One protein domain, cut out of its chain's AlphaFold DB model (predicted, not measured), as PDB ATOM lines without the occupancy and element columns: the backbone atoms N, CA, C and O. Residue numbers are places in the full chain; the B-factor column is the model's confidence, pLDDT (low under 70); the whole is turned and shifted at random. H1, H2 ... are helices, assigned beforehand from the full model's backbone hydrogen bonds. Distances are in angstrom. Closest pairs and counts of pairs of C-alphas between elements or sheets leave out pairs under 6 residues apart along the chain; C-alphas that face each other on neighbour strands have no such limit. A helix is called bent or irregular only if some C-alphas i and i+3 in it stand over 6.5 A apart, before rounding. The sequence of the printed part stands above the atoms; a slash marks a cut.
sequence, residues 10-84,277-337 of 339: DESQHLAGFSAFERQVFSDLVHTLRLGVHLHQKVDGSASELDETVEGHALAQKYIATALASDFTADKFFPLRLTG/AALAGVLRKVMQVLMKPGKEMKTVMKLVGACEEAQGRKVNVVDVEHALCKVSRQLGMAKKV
ATOM      1  N   ASP A  10      31.011  -8.979 -25.588       81.88
ATOM      2  CA  ASP A  10      31.855  -8.161 -24.714       81.88
ATOM      3  C   ASP A  10      31.042  -7.062 -24.013       81.88
ATOM      4  O   ASP A  10      31.090  -6.949 -22.789       81.88
ATOM      5  N   GLU A  11      30.184  -6.338 -24.741       84.44
ATOM      6  CA  GLU A  11      29.317  -5.318 -24.132       84.44
ATOM      7  C   GLU A  11      28.271  -5.915 -23.183       84.44
ATOM      8  O   GLU A  11      27.894  -5.289 -22.188       84.44
ATOM      9  N   SER A  12      27.830  -7.150 -23.443       78.62
ATOM     10  CA  SER A  12      26.882  -7.856 -22.575       78.62
ATOM     11  C   SER A  12      27.439  -8.136 -21.171       78.62
ATOM     12  O   SER A  12      26.669  -8.216 -20.210       78.62
ATOM     13  N   GLN A  13      28.767  -8.215 -21.013       79.62
ATOM     14  CA  GLN A  13      29.416  -8.434 -19.713       79.62
ATOM     15  C   GLN A  13      29.263  -7.225 -18.785       79.62
ATOM     16  O   GLN A  13      29.193  -7.381 -17.566       79.62
ATOM     17  N   HIS A  14      29.111  -6.021 -19.343       83.12
ATOM     18  CA  HIS A  14      28.834  -4.811 -18.565       83.12
ATOM     19  C   HIS A  14      27.406  -4.770 -17.998       83.12
ATOM     20  O   HIS A  14      27.088  -3.911 -17.178       83.12
ATOM     21  N   LEU A  15      26.567  -5.747 -18.358       86.56
ATOM     22  CA  LEU A  15      25.253  -5.999 -17.770       86.56
ATOM     23  C   LEU A  15      25.317  -7.104 -16.697       86.56
ATOM     24  O   LEU A  15      24.356  -7.848 -16.500       86.56
ATOM     25  N   ALA A  16      26.442  -7.248 -15.989       80.50
ATOM     26  CA  ALA A  16      26.606  -8.265 -14.943       80.50
ATOM     27  C   ALA A  16      25.546  -8.162 -13.826       80.50
ATOM     28  O   ALA A  16      25.092  -9.182 -13.315       80.50
ATOM     29  N   GLY A  17      25.102  -6.945 -13.489       86.69
ATOM     30  CA  GLY A  17      24.044  -6.699 -12.497       86.69
ATOM     31  C   GLY A  17      22.613  -6.968 -12.985       86.69
ATOM     32  O   GLY A  17      21.659  -6.749 -12.233       86.69
ATOM     33  N   PHE A  18      22.448  -7.392 -14.240       94.44
ATOM     34  CA  PHE A  18      21.156  -7.766 -14.809       94.44
ATOM     35  C   PHE A  18      20.907  -9.271 -14.600       94.44
ATOM     36  O   PHE A  18      21.844 -10.073 -14.639       94.44
ATOM     37  N   SER A  19      19.652  -9.682 -14.416       95.19
ATOM     38  CA  SER A  19      19.257 -11.095 -14.542       95.19
ATOM     39  C   SER A  19      19.331 -11.558 -16.007       95.19
ATOM     40  O   SER A  19      19.552 -10.746 -16.914       95.19
ATOM     41  N   ALA A  20      19.160 -12.857 -16.284       93.69
ATOM     42  CA  ALA A  20      19.134 -13.324 -17.670       93.69
ATOM     43  C   ALA A  20      17.925 -12.752 -18.430       93.69
ATOM     44  O   ALA A  20      18.074 -12.351 -19.583       93.69
ATOM     45  N   PHE A  21      16.763 -12.635 -17.775       95.50
ATOM     46  CA  PHE A  21      15.593 -11.947 -18.321       95.50
ATOM     47  C   PHE A  21      15.894 -10.486 -18.656       95.50
ATOM     48  O   PHE A  21      15.651 -10.048 -19.777       95.50
ATOM     49  N   GLU A  22      16.460  -9.734 -17.710       95.94
ATOM     50  CA  GLU A  22      16.753  -8.311 -17.905       95.94
ATOM     51  C   GLU A  22      17.744  -8.097 -19.063       95.94
ATOM     52  O   GLU A  22      17.553  -7.196 -19.883       95.94
ATOM     53  N   ARG A  23      18.778  -8.948 -19.173       94.19
ATOM     54  CA  ARG A  23      19.717  -8.931 -20.308       94.19
ATOM     55  C   ARG A  23      19.017  -9.212 -21.631       94.19
ATOM     56  O   ARG A  23      19.307  -8.534 -22.615       94.19
ATOM     57  N   GLN A  24      18.098 -10.177 -21.660       93.69
ATOM     58  CA  GLN A  24      17.363 -10.507 -22.875       93.69
ATOM     59  C   GLN A  24      16.435  -9.363 -23.300       93.69
ATOM     60  O   GLN A  24      16.475  -8.962 -24.458       93.69
ATOM     61  N   VAL A  25      15.687  -8.762 -22.365       95.06
ATOM     62  CA  VAL A  25      14.858  -7.573 -22.640       95.06
ATOM     63  C   VAL A  25      15.703  -6.444 -23.230       95.06
ATOM     64  O   VAL A  25      15.320  -5.834 -24.227       95.06
ATOM     65  N   PHE A  26      16.870  -6.168 -22.640       94.88
ATOM     66  CA  PHE A  26      17.775  -5.141 -23.151       94.88
ATOM     67  C   PHE A  26      18.308  -5.477 -24.553       94.88
ATOM     68  O   PHE A  26      18.331  -4.609 -25.423       94.88
ATOM     69  N   SER A  27      18.690  -6.733 -24.795       93.19
ATOM     70  CA  SER A  27      19.150  -7.206 -26.107       93.19
ATOM     71  C   SER A  27      18.075  -7.037 -27.189       93.19
ATOM     72  O   SER A  27      18.347  -6.474 -28.252       93.19
ATOM     73  N   ASP A  28      16.833  -7.430 -26.894       93.56
ATOM     74  CA  ASP A  28      15.690  -7.300 -27.804       93.56
ATOM     75  C   ASP A  28      15.413  -5.829 -28.158       93.56
ATOM     76  O   ASP A  28      15.132  -5.489 -29.314       93.56
ATOM     77  N   LEU A  29      15.535  -4.937 -27.170       94.88
ATOM     78  CA  LEU A  29      15.414  -3.491 -27.354       94.88
ATOM     79  C   LEU A  29      16.541  -2.929 -28.220       94.88
ATOM     80  O   LEU A  29      16.259  -2.196 -29.165       94.88
ATOM     81  N   VAL A  30      17.800  -3.289 -27.952       94.50
ATOM     82  CA  VAL A  30      18.957  -2.866 -28.761       94.50
ATOM     83  C   VAL A  30      18.781  -3.290 -30.215       94.50
ATOM     84  O   VAL A  30      18.961  -2.468 -31.117       94.50
ATOM     85  N   HIS A  31      18.375  -4.541 -30.449       94.06
ATOM     86  CA  HIS A  31      18.088  -5.032 -31.793       94.06
ATOM     87  C   HIS A  31      17.023  -4.178 -32.487       94.06
ATOM     88  O   HIS A  31      17.202  -3.711 -33.614       94.06
ATOM     89  N   THR A  32      15.914  -3.961 -31.789       95.25
ATOM     90  CA  THR A  32      14.737  -3.290 -32.329       95.25
ATOM     91  C   THR A  32      14.976  -1.804 -32.593       95.25
ATOM     92  O   THR A  32      14.548  -1.288 -33.624       95.25
ATOM     93  N   LEU A  33      15.712  -1.119 -31.718       95.88
ATOM     94  CA  LEU A  33      16.115   0.274 -31.913       95.88
ATOM     95  C   LEU A  33      17.086   0.414 -33.091       95.88
ATOM     96  O   LEU A  33      16.897   1.301 -33.921       95.88
ATOM     97  N   ARG A  34      18.069  -0.492 -33.237       95.50
ATOM     98  CA  ARG A  34      18.967  -0.509 -34.411       95.50
ATOM     99  C   ARG A  34      18.201  -0.718 -35.709       95.50
ATOM    100  O   ARG A  34      18.488  -0.049 -36.696       95.50
ATOM    101  N   LEU A  35      17.196  -1.592 -35.697       94.44
ATOM    102  CA  LEU A  35      16.312  -1.769 -36.842       94.44
ATOM    103  C   LEU A  35      15.551  -0.480 -37.171       94.44
ATOM    104  O   LEU A  35      15.383  -0.153 -38.340       94.44
ATOM    105  N   GLY A  36      15.122   0.273 -36.158       94.88
ATOM    106  CA  GLY A  36      14.466   1.561 -36.362       94.88
ATOM    107  C   GLY A  36      15.385   2.646 -36.917       94.88
ATOM    108  O   GLY A  36      14.969   3.365 -37.822       94.88
ATOM    109  N   VAL A  37      16.636   2.713 -36.453       95.94
ATOM    110  CA  VAL A  37      17.669   3.581 -37.046       95.94
ATOM    111  C   VAL A  37      17.909   3.197 -38.506       95.94
ATOM    112  O   VAL A  37      17.880   4.058 -39.378       95.94
ATOM    113  N   HIS A  38      18.065   1.904 -38.797       95.25
ATOM    114  CA  HIS A  38      18.278   1.425 -40.162       95.25
ATOM    115  C   HIS A  38      17.094   1.741 -41.088       95.25
ATOM    116  O   HIS A  38      17.295   2.153 -42.226       95.25
ATOM    117  N   LEU A  39      15.854   1.586 -40.610       94.12
ATOM    118  CA  LEU A  39      14.656   1.953 -41.374       94.12
ATOM    119  C   LEU A  39      14.622   3.443 -41.705       94.12
ATOM    120  O   LEU A  39      14.344   3.803 -42.845       94.12
ATOM    121  N   HIS A  40      14.931   4.297 -40.730       93.00
ATOM    122  CA  HIS A  40      15.038   5.735 -40.954       93.00
ATOM    123  C   HIS A  40      16.119   6.062 -41.996       93.00
ATOM    124  O   HIS A  40      15.843   6.752 -42.972       93.00
ATOM    125  N   GLN A  41      17.304   5.465 -41.874       94.31
ATOM    126  CA  GLN A  41      18.390   5.636 -42.841       94.31
ATOM    127  C   GLN A  41      18.041   5.111 -44.244       94.31
ATOM    128  O   GLN A  41      18.488   5.680 -45.235       94.31
ATOM    129  N   LYS A  42      17.242   4.038 -44.369       92.94
ATOM    130  CA  LYS A  42      16.759   3.551 -45.676       92.94
ATOM    131  C   LYS A  42      15.803   4.561 -46.316       92.94
ATOM    132  O   LYS A  42      15.888   4.759 -47.523       92.94
ATOM    133  N   VAL A  43      14.933   5.202 -45.530       88.38
ATOM    134  CA  VAL A  43      14.043   6.276 -46.015       88.38
ATOM    135  C   VAL A  43      14.850   7.486 -46.493       88.38
ATOM    136  O   VAL A  43      14.546   8.034 -47.548       88.38
ATOM    137  N   ASP A  44      15.920   7.835 -45.781       88.69
ATOM    138  CA  ASP A  44      16.758   9.001 -46.092       88.69
ATOM    139  C   ASP A  44      17.901   8.697 -47.085       88.69
ATOM    140  O   ASP A  44      18.712   9.567 -47.399       88.69
ATOM    141  N   GLY A  45      17.992   7.461 -47.589       91.25
ATOM    142  CA  GLY A  45      18.997   7.039 -48.571       91.25
ATOM    143  C   GLY A  45      20.424   6.871 -48.030       91.25
ATOM    144  O   GLY A  45      21.357   6.743 -48.818       91.25
ATOM    145  N   SER A  46      20.614   6.854 -46.707       92.69
ATOM    146  CA  SER A  46      21.923   6.777 -46.037       92.69
ATOM    147  C   SER A  46      22.255   5.402 -45.440       92.69
ATOM    148  O   SER A  46      23.349   5.205 -44.907       92.69
ATOM    149  N   ALA A  47      21.337   4.434 -45.507       92.38
ATOM    150  CA  ALA A  47      21.550   3.109 -44.930       92.38
ATOM    151  C   ALA A  47      22.579   2.285 -45.712       92.38
ATOM    152  O   ALA A  47      22.465   2.113 -46.925       92.38
ATOM    153  N   SER A  48      23.513   1.671 -44.986       90.56
ATOM    154  CA  SER A  48      24.364   0.612 -45.526       90.56
ATOM    155  C   SER A  48      23.544  -0.632 -45.871       90.56
ATOM    156  O   SER A  48      22.490  -0.873 -45.279       90.56
ATOM    157  N   GLU A  49      24.046  -1.466 -46.779       91.88
ATOM    158  CA  GLU A  49      23.459  -2.789 -46.996       91.88
ATOM    159  C   GLU A  49      23.636  -3.699 -45.773       91.88
ATOM    160  O   GLU A  49      24.532  -3.497 -44.946       91.88
ATOM    161  N   LEU A  50      22.726  -4.665 -45.634       92.50
ATOM    162  CA  LEU A  50      22.827  -5.694 -44.604       92.50
ATOM    163  C   LEU A  50      23.780  -6.801 -45.072       92.50
ATOM    164  O   LEU A  50      23.775  -7.186 -46.236       92.50
ATOM    165  N   ASP A  51      24.582  -7.317 -44.150       91.56
ATOM    166  CA  ASP A  51      25.465  -8.459 -44.344       91.56
ATOM    167  C   ASP A  51      24.648  -9.759 -44.330       91.56
ATOM    168  O   ASP A  51      24.101 -10.168 -43.303       91.56
ATOM    169  N   GLU A  52      24.573 -10.428 -45.479       92.44
ATOM    170  CA  GLU A  52      23.800 -11.660 -45.656       92.44
ATOM    171  C   GLU A  52      24.324 -12.839 -44.816       92.44
ATOM    172  O   GLU A  52      23.599 -13.816 -44.612       92.44
ATOM    173  N   THR A  53      25.559 -12.753 -44.308       90.81
ATOM    174  CA  THR A  53      26.203 -13.815 -43.519       90.81
ATOM    175  C   THR A  53      25.819 -13.796 -42.037       90.81
ATOM    176  O   THR A  53      26.025 -14.788 -41.333       90.81
ATOM    177  N   VAL A  54      25.224 -12.702 -41.548       90.31
ATOM    178  CA  VAL A  54      24.835 -12.554 -40.140       90.31
ATOM    179  C   VAL A  54      23.531 -13.306 -39.852       90.31
ATOM    180  O   VAL A  54      22.523 -13.174 -40.556       90.31
ATOM    181  N   GLU A  55      23.513 -14.080 -38.762       88.56
ATOM    182  CA  GLU A  55      22.318 -14.814 -38.342       88.56
ATOM    183  C   GLU A  55      21.135 -13.859 -38.102       88.56
ATOM    184  O   GLU A  55      21.265 -12.802 -37.491       88.56
ATOM    185  N   GLY A  56      19.945 -14.221 -38.586       88.69
ATOM    186  CA  GLY A  56      18.761 -13.363 -38.502       88.69
ATOM    187  C   GLY A  56      18.599 -12.379 -39.669       88.69
ATOM    188  O   GLY A  56      17.580 -11.685 -39.704       88.69
ATOM    189  N   HIS A  57      19.515 -12.364 -40.651       91.56
ATOM    190  CA  HIS A  57      19.426 -11.532 -41.863       91.56
ATOM    191  C   HIS A  57      18.066 -11.653 -42.562       91.56
ATOM    192  O   HIS A  57      17.351 -10.662 -42.705       91.56
ATOM    193  N   ALA A  58      17.644 -12.876 -42.897       89.88
ATOM    194  CA  ALA A  58      16.384 -13.114 -43.604       89.88
ATOM    195  C   ALA A  58      15.154 -12.559 -42.857       89.88
ATOM    196  O   ALA A  58      14.204 -12.068 -43.472       89.88
ATOM    197  N   LEU A  59      15.162 -12.606 -41.518       88.75
ATOM    198  CA  LEU A  59      14.079 -12.050 -40.707       88.75
ATOM    199  C   LEU A  59      14.104 -10.517 -40.716       88.75
ATOM    200  O   LEU A  59      13.052  -9.899 -40.894       88.75
ATOM    201  N   ALA A  60      15.286  -9.914 -40.552       91.19
ATOM    202  CA  ALA A  60      15.459  -8.466 -40.610       91.19
ATOM    203  C   ALA A  60      15.054  -7.914 -41.984       91.19
ATOM    204  O   ALA A  60      14.248  -6.988 -42.053       91.19
ATOM    205  N   GLN A  61      15.509  -8.541 -43.070       91.50
ATOM    206  CA  GLN A  61      15.174  -8.156 -44.440       91.50
ATOM    207  C   GLN A  61      13.663  -8.235 -44.699       91.50
ATOM    208  O   GLN A  61      13.069  -7.289 -45.216       91.50
ATOM    209  N   LYS A  62      13.003  -9.318 -44.261       90.38
ATOM    210  CA  LYS A  62      11.543  -9.454 -44.367       90.38
ATOM    211  C   LYS A  62      10.809  -8.363 -43.582       90.38
ATOM    212  O   LYS A  62       9.810  -7.824 -44.068       90.38
ATOM    213  N   TYR A  63      11.275  -8.052 -42.371       91.25
ATOM    214  CA  TYR A  63      10.709  -6.976 -41.560       91.25
ATOM    215  C   TYR A  63      10.852  -5.624 -42.254       91.25
ATOM    216  O   TYR A  63       9.866  -4.903 -42.365       91.25
ATOM    217  N   ILE A  64      12.044  -5.315 -42.769       91.75
ATOM    218  CA  ILE A  64      12.334  -4.063 -43.474       91.75
ATOM    219  C   ILE A  64      11.450  -3.920 -44.706       91.75
ATOM    220  O   ILE A  64      10.763  -2.913 -44.845       91.75
ATOM    221  N   ALA A  65      11.373  -4.954 -45.546       90.81
ATOM    222  CA  ALA A  65      10.503  -4.950 -46.717       90.81
ATOM    223  C   ALA A  65       9.033  -4.704 -46.339       90.81
ATOM    224  O   ALA A  65       8.333  -3.956 -47.009       90.81
ATOM    225  N   THR A  66       8.568  -5.285 -45.227       89.31
ATOM    226  CA  THR A  66       7.193  -5.084 -44.743       89.31
ATOM    227  C   THR A  66       6.974  -3.677 -44.187       89.31
ATOM    228  O   THR A  66       5.924  -3.084 -44.430       89.31
ATOM    229  N   ALA A  67       7.947  -3.136 -43.454       88.56
ATOM    230  CA  ALA A  67       7.901  -1.778 -42.925       88.56
ATOM    231  C   ALA A  67       7.914  -0.723 -44.044       88.56
ATOM    232  O   ALA A  67       7.286   0.317 -43.903       88.56
ATOM    233  N   LEU A  68       8.574  -1.007 -45.168       87.06
ATOM    234  CA  LEU A  68       8.680  -0.094 -46.310       87.06
ATOM    235  C   LEU A  68       7.613  -0.328 -47.397       87.06
ATOM    236  O   LEU A  68       7.534   0.445 -48.346       87.06
ATOM    237  N   ALA A  69       6.764  -1.356 -47.271       83.06
ATOM    238  CA  ALA A  69       5.765  -1.703 -48.289       83.06
ATOM    239  C   ALA A  69       4.643  -0.656 -48.452       83.06
ATOM    240  O   ALA A  69       4.038  -0.561 -49.517       83.06
ATOM    241  N   SER A  70       4.324   0.109 -47.401       69.69
ATOM    242  CA  SER A  70       3.298   1.160 -47.430       69.69
ATOM    243  C   SER A  70       3.604   2.215 -46.371       69.69
ATOM    244  O   SER A  70       3.379   1.966 -45.191       69.69
ATOM    245  N   ASP A  71       4.083   3.387 -46.798       74.69
ATOM    246  CA  ASP A  71       4.665   4.424 -45.924       74.69
ATOM    247  C   ASP A  71       3.808   4.718 -44.670       74.69
ATOM    248  O   ASP A  71       4.311   4.646 -43.558       74.69
ATOM    249  N   PHE A  72       2.487   4.915 -44.808       85.44
ATOM    250  CA  PHE A  72       1.602   5.253 -43.674       85.44
ATOM    251  C   PHE A  72       1.017   4.041 -42.930       85.44
ATOM    252  O   PHE A  72       0.999   4.007 -41.698       85.44
ATOM    253  N   THR A  73       0.547   3.007 -43.638       77.19
ATOM    254  CA  THR A  73      -0.096   1.851 -42.970       77.19
ATOM    255  C   THR A  73       0.915   0.926 -42.281       77.19
ATOM    256  O   THR A  73       0.549   0.116 -41.414       77.19
ATOM    257  N   ALA A  74       2.194   1.062 -42.638       83.38
ATOM    258  CA  ALA A  74       3.300   0.332 -42.049       83.38
ATOM    259  C   ALA A  74       3.891   0.997 -40.796       83.38
ATOM    260  O   ALA A  74       4.773   0.399 -40.186       83.38
ATOM    261  N   ASP A  75       3.355   2.125 -40.309       85.00
ATOM    262  CA  ASP A  75       3.775   2.760 -39.041       85.00
ATOM    263  C   ASP A  75       3.784   1.795 -37.849       85.00
ATOM    264  O   ASP A  75       4.598   1.882 -36.927       85.00
ATOM    265  N   LYS A  76       2.918   0.778 -37.885       85.69
ATOM    266  CA  LYS A  76       2.912  -0.301 -36.891       85.69
ATOM    267  C   LYS A  76       4.207  -1.127 -36.858       85.69
ATOM    268  O   LYS A  76       4.363  -1.896 -35.909       85.69
ATOM    269  N   PHE A  77       5.114  -0.955 -37.815       88.75
ATOM    270  CA  PHE A  77       6.430  -1.586 -37.904       88.75
ATOM    271  C   PHE A  77       7.599  -0.619 -37.657       88.75
ATOM    272  O   PHE A  77       8.717  -1.095 -37.498       88.75
ATOM    273  N   PHE A  78       7.395   0.694 -37.546       90.75
ATOM    274  CA  PHE A  78       8.491   1.629 -37.254       90.75
ATOM    275  C   PHE A  78       8.840   1.609 -35.756       90.75
ATOM    276  O   PHE A  78       7.977   1.934 -34.946       90.75
ATOM    277  N   PRO A  79      10.050   1.183 -35.341       90.94
ATOM    278  CA  PRO A  79      10.421   1.096 -33.924       90.94
ATOM    279  C   PRO A  79      10.701   2.440 -33.257       90.94
ATOM    280  O   PRO A  79      10.494   2.568 -32.054       90.94
ATOM    281  N   LEU A  80      11.156   3.427 -34.030       93.00
ATOM    282  CA  LEU A  80      11.344   4.795 -33.562       93.00
ATOM    283  C   LEU A  80      10.058   5.571 -33.828       93.00
ATOM    284  O   LEU A  80       9.579   5.652 -34.958       93.00
ATOM    285  N   ARG A  81       9.461   6.104 -32.766       89.25
ATOM    286  CA  ARG A  81       8.086   6.609 -32.786       89.25
ATOM    287  C   ARG A  81       7.911   7.779 -33.747       89.25
ATOM    288  O   ARG A  81       6.923   7.833 -34.476       89.25
ATOM    289  N   LEU A  82       8.862   8.714 -33.733       91.69
ATOM    290  CA  LEU A  82       8.790   9.952 -34.514       91.69
ATOM    291  C   LEU A  82       9.208   9.768 -35.975       91.69
ATOM    292  O   LEU A  82       8.976  10.658 -36.788       91.69
ATOM    293  N   THR A  83       9.774   8.611 -36.323       91.25
ATOM    294  CA  THR A  83      10.251   8.352 -37.683       91.25
ATOM    295  C   THR A  83       9.202   7.690 -38.568       91.25
ATOM    296  O   THR A  83       9.433   7.606 -39.767       91.25
ATOM    297  N   GLY A  84       8.055   7.253 -38.035       91.06
ATOM    298  CA  GLY A  84       6.934   6.741 -38.836       91.06
ATOM    299  C   GLY A  84       6.276   7.830 -39.691       91.06
ATOM    300  O   GLY A  84       6.238   9.000 -39.302       91.06
ATOM    301  N   ALA A 277       5.222  -3.416 -10.098       94.12
ATOM    302  CA  ALA A 277       6.345  -2.868  -9.335       94.12
ATOM    303  C   ALA A 277       7.662  -3.585  -9.683       94.12
ATOM    304  O   ALA A 277       8.695  -2.938  -9.891       94.12
ATOM    305  N   ALA A 278       7.614  -4.913  -9.812       95.12
ATOM    306  CA  ALA A 278       8.734  -5.727 -10.262       95.12
ATOM    307  C   ALA A 278       9.123  -5.392 -11.713       95.12
ATOM    308  O   ALA A 278      10.304  -5.176 -11.999       95.12
ATOM    309  N   LEU A 279       8.144  -5.260 -12.619       95.69
ATOM    310  CA  LEU A 279       8.402  -4.864 -14.008       95.69
ATOM    311  C   LEU A 279       9.003  -3.450 -14.103       95.69
ATOM    312  O   LEU A 279       9.946  -3.230 -14.863       95.69
ATOM    313  N   ALA A 280       8.532  -2.501 -13.294       96.56
ATOM    314  CA  ALA A 280       9.092  -1.155 -13.236       96.56
ATOM    315  C   ALA A 280      10.568  -1.161 -12.808       96.56
ATOM    316  O   ALA A 280      11.339  -0.317 -13.264       96.56
ATOM    317  N   GLY A 281      10.979  -2.104 -11.951       97.06
ATOM    318  CA  GLY A 281      12.381  -2.316 -11.585       97.06
ATOM    319  C   GLY A 281      13.249  -2.693 -12.788       97.06
ATOM    320  O   GLY A 281      14.286  -2.066 -13.013       97.06
ATOM    321  N   VAL A 282      12.780  -3.644 -13.600       96.69
ATOM    322  CA  VAL A 282      13.447  -4.063 -14.845       96.69
ATOM    323  C   VAL A 282      13.557  -2.893 -15.825       96.69
ATOM    324  O   VAL A 282      14.644  -2.574 -16.307       96.69
ATOM    325  N   LEU A 283      12.443  -2.196 -16.068       96.94
ATOM    326  CA  LEU A 283      12.390  -1.055 -16.985       96.94
ATOM    327  C   LEU A 283      13.295   0.099 -16.527       96.94
ATOM    328  O   LEU A 283      13.942   0.733 -17.359       96.94
ATOM    329  N   ARG A 284      13.406   0.352 -15.212       96.94
ATOM    330  CA  ARG A 284      14.338   1.353 -14.663       96.94
ATOM    331  C   ARG A 284      15.791   1.016 -14.975       96.94
ATOM    332  O   ARG A 284      16.512   1.906 -15.414       96.94
ATOM    333  N   LYS A 285      16.217  -0.237 -14.789       95.38
ATOM    334  CA  LYS A 285      17.591  -0.657 -15.116       95.38
ATOM    335  C   LYS A 285      17.887  -0.499 -16.606       95.38
ATOM    336  O   LYS A 285      18.911   0.072 -16.970       95.38
ATOM    337  N   VAL A 286      16.967  -0.941 -17.466       95.44
ATOM    338  CA  VAL A 286      17.066  -0.768 -18.926       95.44
ATOM    339  C   VAL A 286      17.215   0.711 -19.293       95.44
ATOM    340  O   VAL A 286      18.149   1.081 -20.004       95.44
ATOM    341  N   MET A 287      16.338   1.570 -18.765       95.75
ATOM    342  CA  MET A 287      16.379   3.011 -19.027       95.75
ATOM    343  C   MET A 287      17.662   3.668 -18.522       95.75
ATOM    344  O   MET A 287      18.200   4.531 -19.207       95.75
ATOM    345  N   GLN A 288      18.186   3.259 -17.362       94.56
ATOM    346  CA  GLN A 288      19.459   3.773 -16.846       94.56
ATOM    347  C   GLN A 288      20.608   3.525 -17.828       94.56
ATOM    348  O   GLN A 288      21.390   4.439 -18.085       94.56
ATOM    349  N   VAL A 289      20.677   2.323 -18.410       94.25
ATOM    350  CA  VAL A 289      21.705   1.985 -19.402       94.25
ATOM    351  C   VAL A 289      21.498   2.766 -20.699       94.25
ATOM    352  O   VAL A 289      22.464   3.310 -21.218       94.25
ATOM    353  N   LEU A 290      20.266   2.881 -21.208       94.00
ATOM    354  CA  LEU A 290      19.995   3.641 -22.438       94.00
ATOM    355  C   LEU A 290      20.271   5.144 -22.279       94.00
ATOM    356  O   LEU A 290      20.798   5.769 -23.189       94.00
ATOM    357  N   MET A 291      19.951   5.733 -21.126       91.69
ATOM    358  CA  MET A 291      20.165   7.164 -20.882       91.69
ATOM    359  C   MET A 291      21.627   7.523 -20.617       91.69
ATOM    360  O   MET A 291      22.047   8.652 -20.874       91.69
ATOM    361  N   LYS A 292      22.390   6.599 -20.030       91.44
ATOM    362  CA  LYS A 292      23.796   6.816 -19.695       91.44
ATOM    363  C   LYS A 292      24.580   5.512 -19.853       91.44
ATOM    364  O   LYS A 292      24.944   4.898 -18.846       91.44
ATOM    365  N   PRO A 293      24.859   5.090 -21.099       91.50
ATOM    366  CA  PRO A 293      25.638   3.884 -21.327       91.50
ATOM    367  C   PRO A 293      27.039   4.037 -20.721       91.50
ATOM    368  O   PRO A 293      27.612   5.132 -20.708       91.50
ATOM    369  N   GLY A 294      27.600   2.943 -20.202       88.69
ATOM    370  CA  GLY A 294      28.990   2.933 -19.747       88.69
ATOM    371  C   GLY A 294      29.952   3.200 -20.908       88.69
ATOM    372  O   GLY A 294      29.644   2.865 -22.049       88.69
ATOM    373  N   LYS A 295      31.136   3.763 -20.627       88.81
ATOM    374  CA  LYS A 295      32.147   4.085 -21.660       88.81
ATOM    375  C   LYS A 295      32.573   2.875 -22.501       88.81
ATOM    376  O   LYS A 295      32.930   3.032 -23.663       88.81
ATOM    377  N   GLU A 296      32.509   1.688 -21.909       89.12
ATOM    378  CA  GLU A 296      32.852   0.427 -22.566       89.12
ATOM    379  C   GLU A 296      31.725  -0.106 -23.471       89.12
ATOM    380  O   GLU A 296      31.969  -0.937 -24.336       89.12
ATOM    381  N   MET A 297      30.496   0.412 -23.349       92.56
ATOM    382  CA  MET A 297      29.344   0.019 -24.173       92.56
ATOM    383  C   MET A 297      29.245   0.877 -25.444       92.56
ATOM    384  O   MET A 297      28.243   1.561 -25.684       92.56
ATOM    385  N   LYS A 298      30.315   0.896 -26.248       92.56
ATOM    386  CA  LYS A 298      30.467   1.797 -27.409       92.56
ATOM    387  C   LYS A 298      29.336   1.655 -28.423       92.56
ATOM    388  O   LYS A 298      28.889   2.649 -28.999       92.56
ATOM    389  N   THR A 299      28.847   0.441 -28.638       92.00
ATOM    390  CA  THR A 299      27.784   0.173 -29.602       92.00
ATOM    391  C   THR A 299      26.432   0.652 -29.090       92.00
ATOM    392  O   THR A 299      25.641   1.172 -29.875       92.00
ATOM    393  N   VAL A 300      26.168   0.545 -27.784       94.38
ATOM    394  CA  VAL A 300      24.984   1.168 -27.167       94.38
ATOM    395  C   VAL A 300      25.088   2.694 -27.204       94.38
ATOM    396  O   VAL A 300      24.114   3.342 -27.575       94.38
ATOM    397  N   MET A 301      26.255   3.281 -26.913       95.12
ATOM    398  CA  MET A 301      26.462   4.734 -27.032       95.12
ATOM    399  C   MET A 301      26.167   5.237 -28.450       95.12
ATOM    400  O   MET A 301      25.416   6.195 -28.620       95.12
ATOM    401  N   LYS A 302      26.718   4.566 -29.473       95.56
ATOM    402  CA  LYS A 302      26.476   4.909 -30.882       95.56
ATOM    403  C   LYS A 302      25.003   4.750 -31.258       95.56
ATOM    404  O   LYS A 302      24.464   5.600 -31.955       95.56
ATOM    405  N   LEU A 303      24.361   3.676 -30.797       95.94
ATOM    406  CA  LEU A 303      22.937   3.444 -31.026       95.94
ATOM    407  C   LEU A 303      22.086   4.569 -30.441       95.94
ATOM    408  O   LEU A 303      21.259   5.120 -31.155       95.94
ATOM    409  N   VAL A 304      22.289   4.911 -29.167       96.00
ATOM    410  CA  VAL A 304      21.520   5.970 -28.503       96.00
ATOM    411  C   VAL A 304      21.703   7.285 -29.255       96.00
ATOM    412  O   VAL A 304      20.704   7.888 -29.621       96.00
ATOM    413  N   GLY A 305      22.940   7.663 -29.601       96.88
ATOM    414  CA  GLY A 305      23.201   8.859 -30.411       96.88
ATOM    415  C   GLY A 305      22.469   8.852 -31.761       96.88
ATOM    416  O   GLY A 305      21.839   9.841 -32.117       96.88
ATOM    417  N   ALA A 306      22.466   7.721 -32.474       96.50
ATOM    418  CA  ALA A 306      21.749   7.594 -33.743       96.50
ATOM    419  C   ALA A 306      20.216   7.633 -33.576       96.50
ATOM    420  O   ALA A 306      19.512   8.157 -34.436       96.50
ATOM    421  N   CYS A 307      19.676   7.100 -32.474       96.94
ATOM    422  CA  CYS A 307      18.260   7.257 -32.143       96.94
ATOM    423  C   CYS A 307      17.912   8.720 -31.845       96.94
ATOM    424  O   CYS A 307      16.853   9.184 -32.260       96.94
ATOM    425  N   GLU A 308      18.784   9.439 -31.134       96.06
ATOM    426  CA  GLU A 308      18.584  10.855 -30.819       96.06
ATOM    427  C   GLU A 308      18.594  11.727 -32.069       96.06
ATOM    428  O   GLU A 308      17.716  12.572 -32.222       96.06
ATOM    429  N   GLU A 309      19.532  11.474 -32.981       95.56
ATOM    430  CA  GLU A 309      19.599  12.127 -34.288       95.56
ATOM    431  C   GLU A 309      18.325  11.865 -35.103       95.56
ATOM    432  O   GLU A 309      17.667  12.808 -35.540       95.56
ATOM    433  N   ALA A 310      17.913  10.599 -35.216       93.94
ATOM    434  CA  ALA A 310      16.741  10.202 -35.996       93.94
ATOM    435  C   ALA A 310      15.415  10.767 -35.457       93.94
ATOM    436  O   ALA A 310      14.499  11.063 -36.222       93.94
ATOM    437  N   GLN A 311      15.271  10.870 -34.132       92.31
ATOM    438  CA  GLN A 311      14.037  11.353 -33.500       92.31
ATOM    439  C   GLN A 311      14.064  12.855 -33.184       92.31
ATOM    440  O   GLN A 311      13.023  13.417 -32.851       92.31
ATOM    441  N   GLY A 312      15.231  13.502 -33.227       91.81
ATOM    442  CA  GLY A 312      15.421  14.886 -32.785       91.81
ATOM    443  C   GLY A 312      15.320  15.084 -31.265       91.81
ATOM    444  O   GLY A 312      15.194  16.218 -30.803       91.81
ATOM    445  N   ARG A 313      15.341  14.003 -30.470       92.31
ATOM    446  CA  ARG A 313      15.257  14.045 -29.000       92.31
ATOM    447  C   ARG A 313      15.820  12.792 -28.333       92.31
ATOM    448  O   ARG A 313      15.912  11.734 -28.948       92.31
ATOM    449  N   LYS A 314      16.086  12.899 -27.027       93.00
ATOM    450  CA  LYS A 314      16.526  11.780 -26.178       93.00
ATOM    451  C   LYS A 314      15.548  10.610 -26.192       93.00
ATOM    452  O   LYS A 314      14.330  10.816 -26.205       93.00
ATOM    453  N   VAL A 315      16.095   9.396 -26.119       92.69
ATOM    454  CA  VAL A 315      15.320   8.166 -25.912       92.69
ATOM    455  C   VAL A 315      14.650   8.210 -24.537       92.69
ATOM    456  O   VAL A 315      15.286   8.536 -23.533       92.69
ATOM    457  N   ASN A 316      13.362   7.881 -24.479       92.81
ATOM    458  CA  ASN A 316      12.569   7.872 -23.255       92.81
ATOM    459  C   ASN A 316      11.739   6.578 -23.120       92.81
ATOM    460  O   ASN A 316      11.823   5.655 -23.931       92.81
ATOM    461  N   VAL A 317      10.924   6.503 -22.065       93.38
ATOM    462  CA  VAL A 317      10.099   5.324 -21.747       93.38
ATOM    463  C   VAL A 317       9.075   4.997 -22.844       93.38
ATOM    464  O   VAL A 317       8.757   3.825 -23.045       93.38
ATOM    465  N   VAL A 318       8.583   5.995 -23.586       91.00
ATOM    466  CA  VAL A 318       7.665   5.773 -24.716       91.00
ATOM    467  C   VAL A 318       8.363   4.985 -25.821       91.00
ATOM    468  O   VAL A 318       7.765   4.084 -26.404       91.00
ATOM    469  N   ASP A 319       9.636   5.270 -26.093       93.06
ATOM    470  CA  ASP A 319      10.386   4.543 -27.121       93.06
ATOM    471  C   ASP A 319      10.632   3.086 -26.707       93.06
ATOM    472  O   ASP A 319      10.562   2.186 -27.540       93.06
ATOM    473  N   VAL A 320      10.852   2.833 -25.410       93.88
ATOM    474  CA  VAL A 320      10.953   1.468 -24.868       93.88
ATOM    475  C   VAL A 320       9.637   0.712 -25.025       93.88
ATOM    476  O   VAL A 320       9.645  -0.433 -25.478       93.88
ATOM    477  N   GLU A 321       8.501   1.341 -24.711       92.38
ATOM    478  CA  GLU A 321       7.179   0.757 -24.968       92.38
ATOM    479  C   GLU A 321       7.017   0.398 -26.449       92.38
ATOM    480  O   GLU A 321       6.684  -0.743 -26.790       92.38
ATOM    481  N   HIS A 322       7.326   1.349 -27.333       91.38
ATOM    482  CA  HIS A 322       7.152   1.176 -28.767       91.38
ATOM    483  C   HIS A 322       8.054   0.077 -29.339       91.38
ATOM    484  O   HIS A 322       7.602  -0.746 -30.144       91.38
ATOM    485  N   ALA A 323       9.306   0.014 -28.887       93.75
ATOM    486  CA  ALA A 323      10.255  -1.019 -29.270       93.75
ATOM    487  C   ALA A 323       9.803  -2.407 -28.785       93.75
ATOM    488  O   ALA A 323       9.745  -3.335 -29.592       93.75
ATOM    489  N   LEU A 324       9.361  -2.563 -27.529       92.94
ATOM    490  CA  LEU A 324       8.805  -3.839 -27.042       92.94
ATOM    491  C   LEU A 324       7.586  -4.288 -27.863       92.94
ATOM    492  O   LEU A 324       7.439  -5.472 -28.187       92.94
ATOM    493  N   CYS A 325       6.735  -3.342 -28.266       90.25
ATOM    494  CA  CYS A 325       5.645  -3.587 -29.206       90.25
ATOM    495  C   CYS A 325       6.138  -4.166 -30.547       90.25
ATOM    496  O   CYS A 325       5.475  -5.037 -31.122       90.25
ATOM    497  N   LYS A 326       7.281  -3.701 -31.068       91.62
ATOM    498  CA  LYS A 326       7.828  -4.153 -32.359       91.62
ATOM    499  C   LYS A 326       8.555  -5.487 -32.279       91.62
ATOM    500  O   LYS A 326       8.436  -6.255 -33.233       91.62
ATOM    501  N   VAL A 327       9.177  -5.819 -31.145       90.44
ATOM    502  CA  VAL A 327       9.716  -7.170 -30.884       90.44
ATOM    503  C   VAL A 327       8.632  -8.216 -31.172       90.44
ATOM    504  O   VAL A 327       8.812  -9.119 -31.987       90.44
ATOM    505  N   SER A 328       7.430  -8.027 -30.620       84.81
ATOM    506  CA  SER A 328       6.280  -8.907 -30.878       84.81
ATOM    507  C   SER A 328       5.915  -9.019 -32.369       84.81
ATOM    508  O   SER A 328       5.593 -10.104 -32.865       84.81
ATOM    509  N   ARG A 329       5.993  -7.914 -33.124       85.38
ATOM    510  CA  ARG A 329       5.695  -7.901 -34.567       85.38
ATOM    511  C   ARG A 329       6.736  -8.670 -35.374       85.38
ATOM    512  O   ARG A 329       6.339  -9.464 -36.227       85.38
ATOM    513  N   GLN A 330       8.022  -8.497 -35.073       85.94
ATOM    514  CA  GLN A 330       9.112  -9.265 -35.688       85.94
ATOM    515  C   GLN A 330       8.907 -10.769 -35.465       85.94
ATOM    516  O   GLN A 330       8.887 -11.554 -36.416       85.94
ATOM    517  N   LEU A 331       8.637 -11.169 -34.221       82.19
ATOM    518  CA  LEU A 331       8.401 -12.569 -33.860       82.19
ATOM    519  C   LEU A 331       7.161 -13.151 -34.551       82.19
ATOM    520  O   LEU A 331       7.178 -14.287 -35.031       82.19
ATOM    521  N   GLY A 332       6.080 -12.372 -34.643       79.62
ATOM    522  CA  GLY A 332       4.867 -12.766 -35.361       79.62
ATOM    523  C   GLY A 332       5.115 -13.032 -36.849       79.62
ATOM    524  O   GLY A 332       4.527 -13.952 -37.419       79.62
ATOM    525  N   MET A 333       6.018 -12.277 -37.478       76.69
ATOM    526  CA  MET A 333       6.403 -12.488 -38.877       76.69
ATOM    527  C   MET A 333       7.249 -13.740 -39.084       76.69
ATOM    528  O   MET A 333       7.137 -14.368 -40.140       76.69
ATOM    529  N   ALA A 334       8.052 -14.110 -38.088       69.12
ATOM    530  CA  ALA A 334       8.869 -15.313 -38.121       69.12
ATOM    531  C   ALA A 334       8.032 -16.595 -37.959       69.12
ATOM    532  O   ALA A 334       8.292 -17.595 -38.625       69.12
ATOM    533  N   LYS A 335       6.970 -16.565 -37.138       65.38
ATOM    534  CA  LYS A 335       6.041 -17.703 -36.980       65.38
ATOM    535  C   LYS A 335       5.274 -18.028 -38.268       65.38
ATOM    536  O   LYS A 335       5.048 -19.196 -38.553       65.38
ATOM    537  N   LYS A 336       4.940 -17.016 -39.078       55.84
ATOM    538  CA  LYS A 336       4.258 -17.184 -40.376       55.84
ATOM    539  C   LYS A 336       5.130 -17.783 -41.492       55.84
ATOM    540  O   LYS A 336       4.633 -17.945 -42.593       55.84
ATOM    541  N   VAL A 337       6.418 -18.043 -41.251       45.88
ATOM    542  CA  VAL A 337       7.326 -18.696 -42.223       45.88
ATOM    543  C   VAL A 337       7.364 -20.218 -42.026       45.88
ATOM    544  O   VAL A 337       7.875 -20.934 -42.875       45.88
TER     545      VAL A 337
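This is residues 10 to 84 and 277 to 337 of the 339 residues of an uncharacterized protein of Hyaloscypha bicolor E (UniProt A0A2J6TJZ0). One long helix, H2, runs through the middle, and four helices, H3, H5, H6 and H7, pack on it at large angles: H6 and H7 on different sides of it, with H7 nearly at a right angle. H5 packs near the beginning of H2, with the short H1 nearby, while H3 packs nearer its other end and H4 joins H3 and H7 there. The printed part has 136 residues with seven named helices, H1 to H7 in order along the chain, and no named strand; the class is all helix. It is compact, with a radius of gyration of the C-alphas of 14.8 A, and rounded, spanning 40 by 33 by 32 A.

H1 is residues 10 to 13, beginning at C-alpha 10 at (31.855, -8.161, -24.714). H2, residues 20 to 43, is 34.8 A long and ends at C-alpha 43 at (14.043, 6.276, -46.015). H3 is residues 57 to 68, 16.3 A. H4, residues 73 to 77, is irregular, with C-alphas 73 and 76 lying 7.1 A apart. After the cut come H5, residues 277 to 291, 20.6 A, and H6, residues 298 to 311, 20.0 A. H7, residues 317 to 335, is 27.9 A long and ends at C-alpha 335 at (6.041, -17.703, -36.980).

H2 is the hub, touching four helices, and the helix packing is mostly crossed, the touching helices standing at large angles. Residues 28 to 33 of H2 touch residues 320 to 327 of H7, about perpendicular at 88 degrees; the closest C-alphas are those of Thr 32 and Ala 323, 5.9 A apart. Residues 30 to 40 of H2 touch H6 at a steep tilt of 48 degrees, the same way, with the C-alphas of Val 37 and Cys 307 closest at 6.2 A. H2 only just touches H5, with 3 pairs of C-alphas within 8 A; the closest are those of Phe 26 and Val 286, 6.1 A. H2 also only just touches H3, again with 3 pairs, the C-alphas of Leu 39 and Ile 64 being closest at 6.8 A. H3 touches H4, where the C-alphas of Ala 67 and Ala 74 are closest at 5.1 A. H1 is close to H2 but not clearly touching; the C-alphas of Ser 12 and Arg 23 are closest at 7.6 A. H6 and H7 are apart. In H2, H3, H5 and H6 every O i to N i+4 pair is within hydrogen-bond range. H7 has 13 of 15, H4 has 0 of 1 but 1 of 2 O i to N i+3 pairs, and H1 is too short for an i+4 pair.

The C-alphas farthest apart are those of Gly 45 and Ala 277, 42.4 A. Residues 85 to 276 are not printed, and C-alphas 84 and 277 are 31.0 A apart across the cut. The link from H2 to H3, residues 44 to 56, is long. The mean pLDDT of the printed part is 90.1; residue 70 and residues 334 to 337 are under 70.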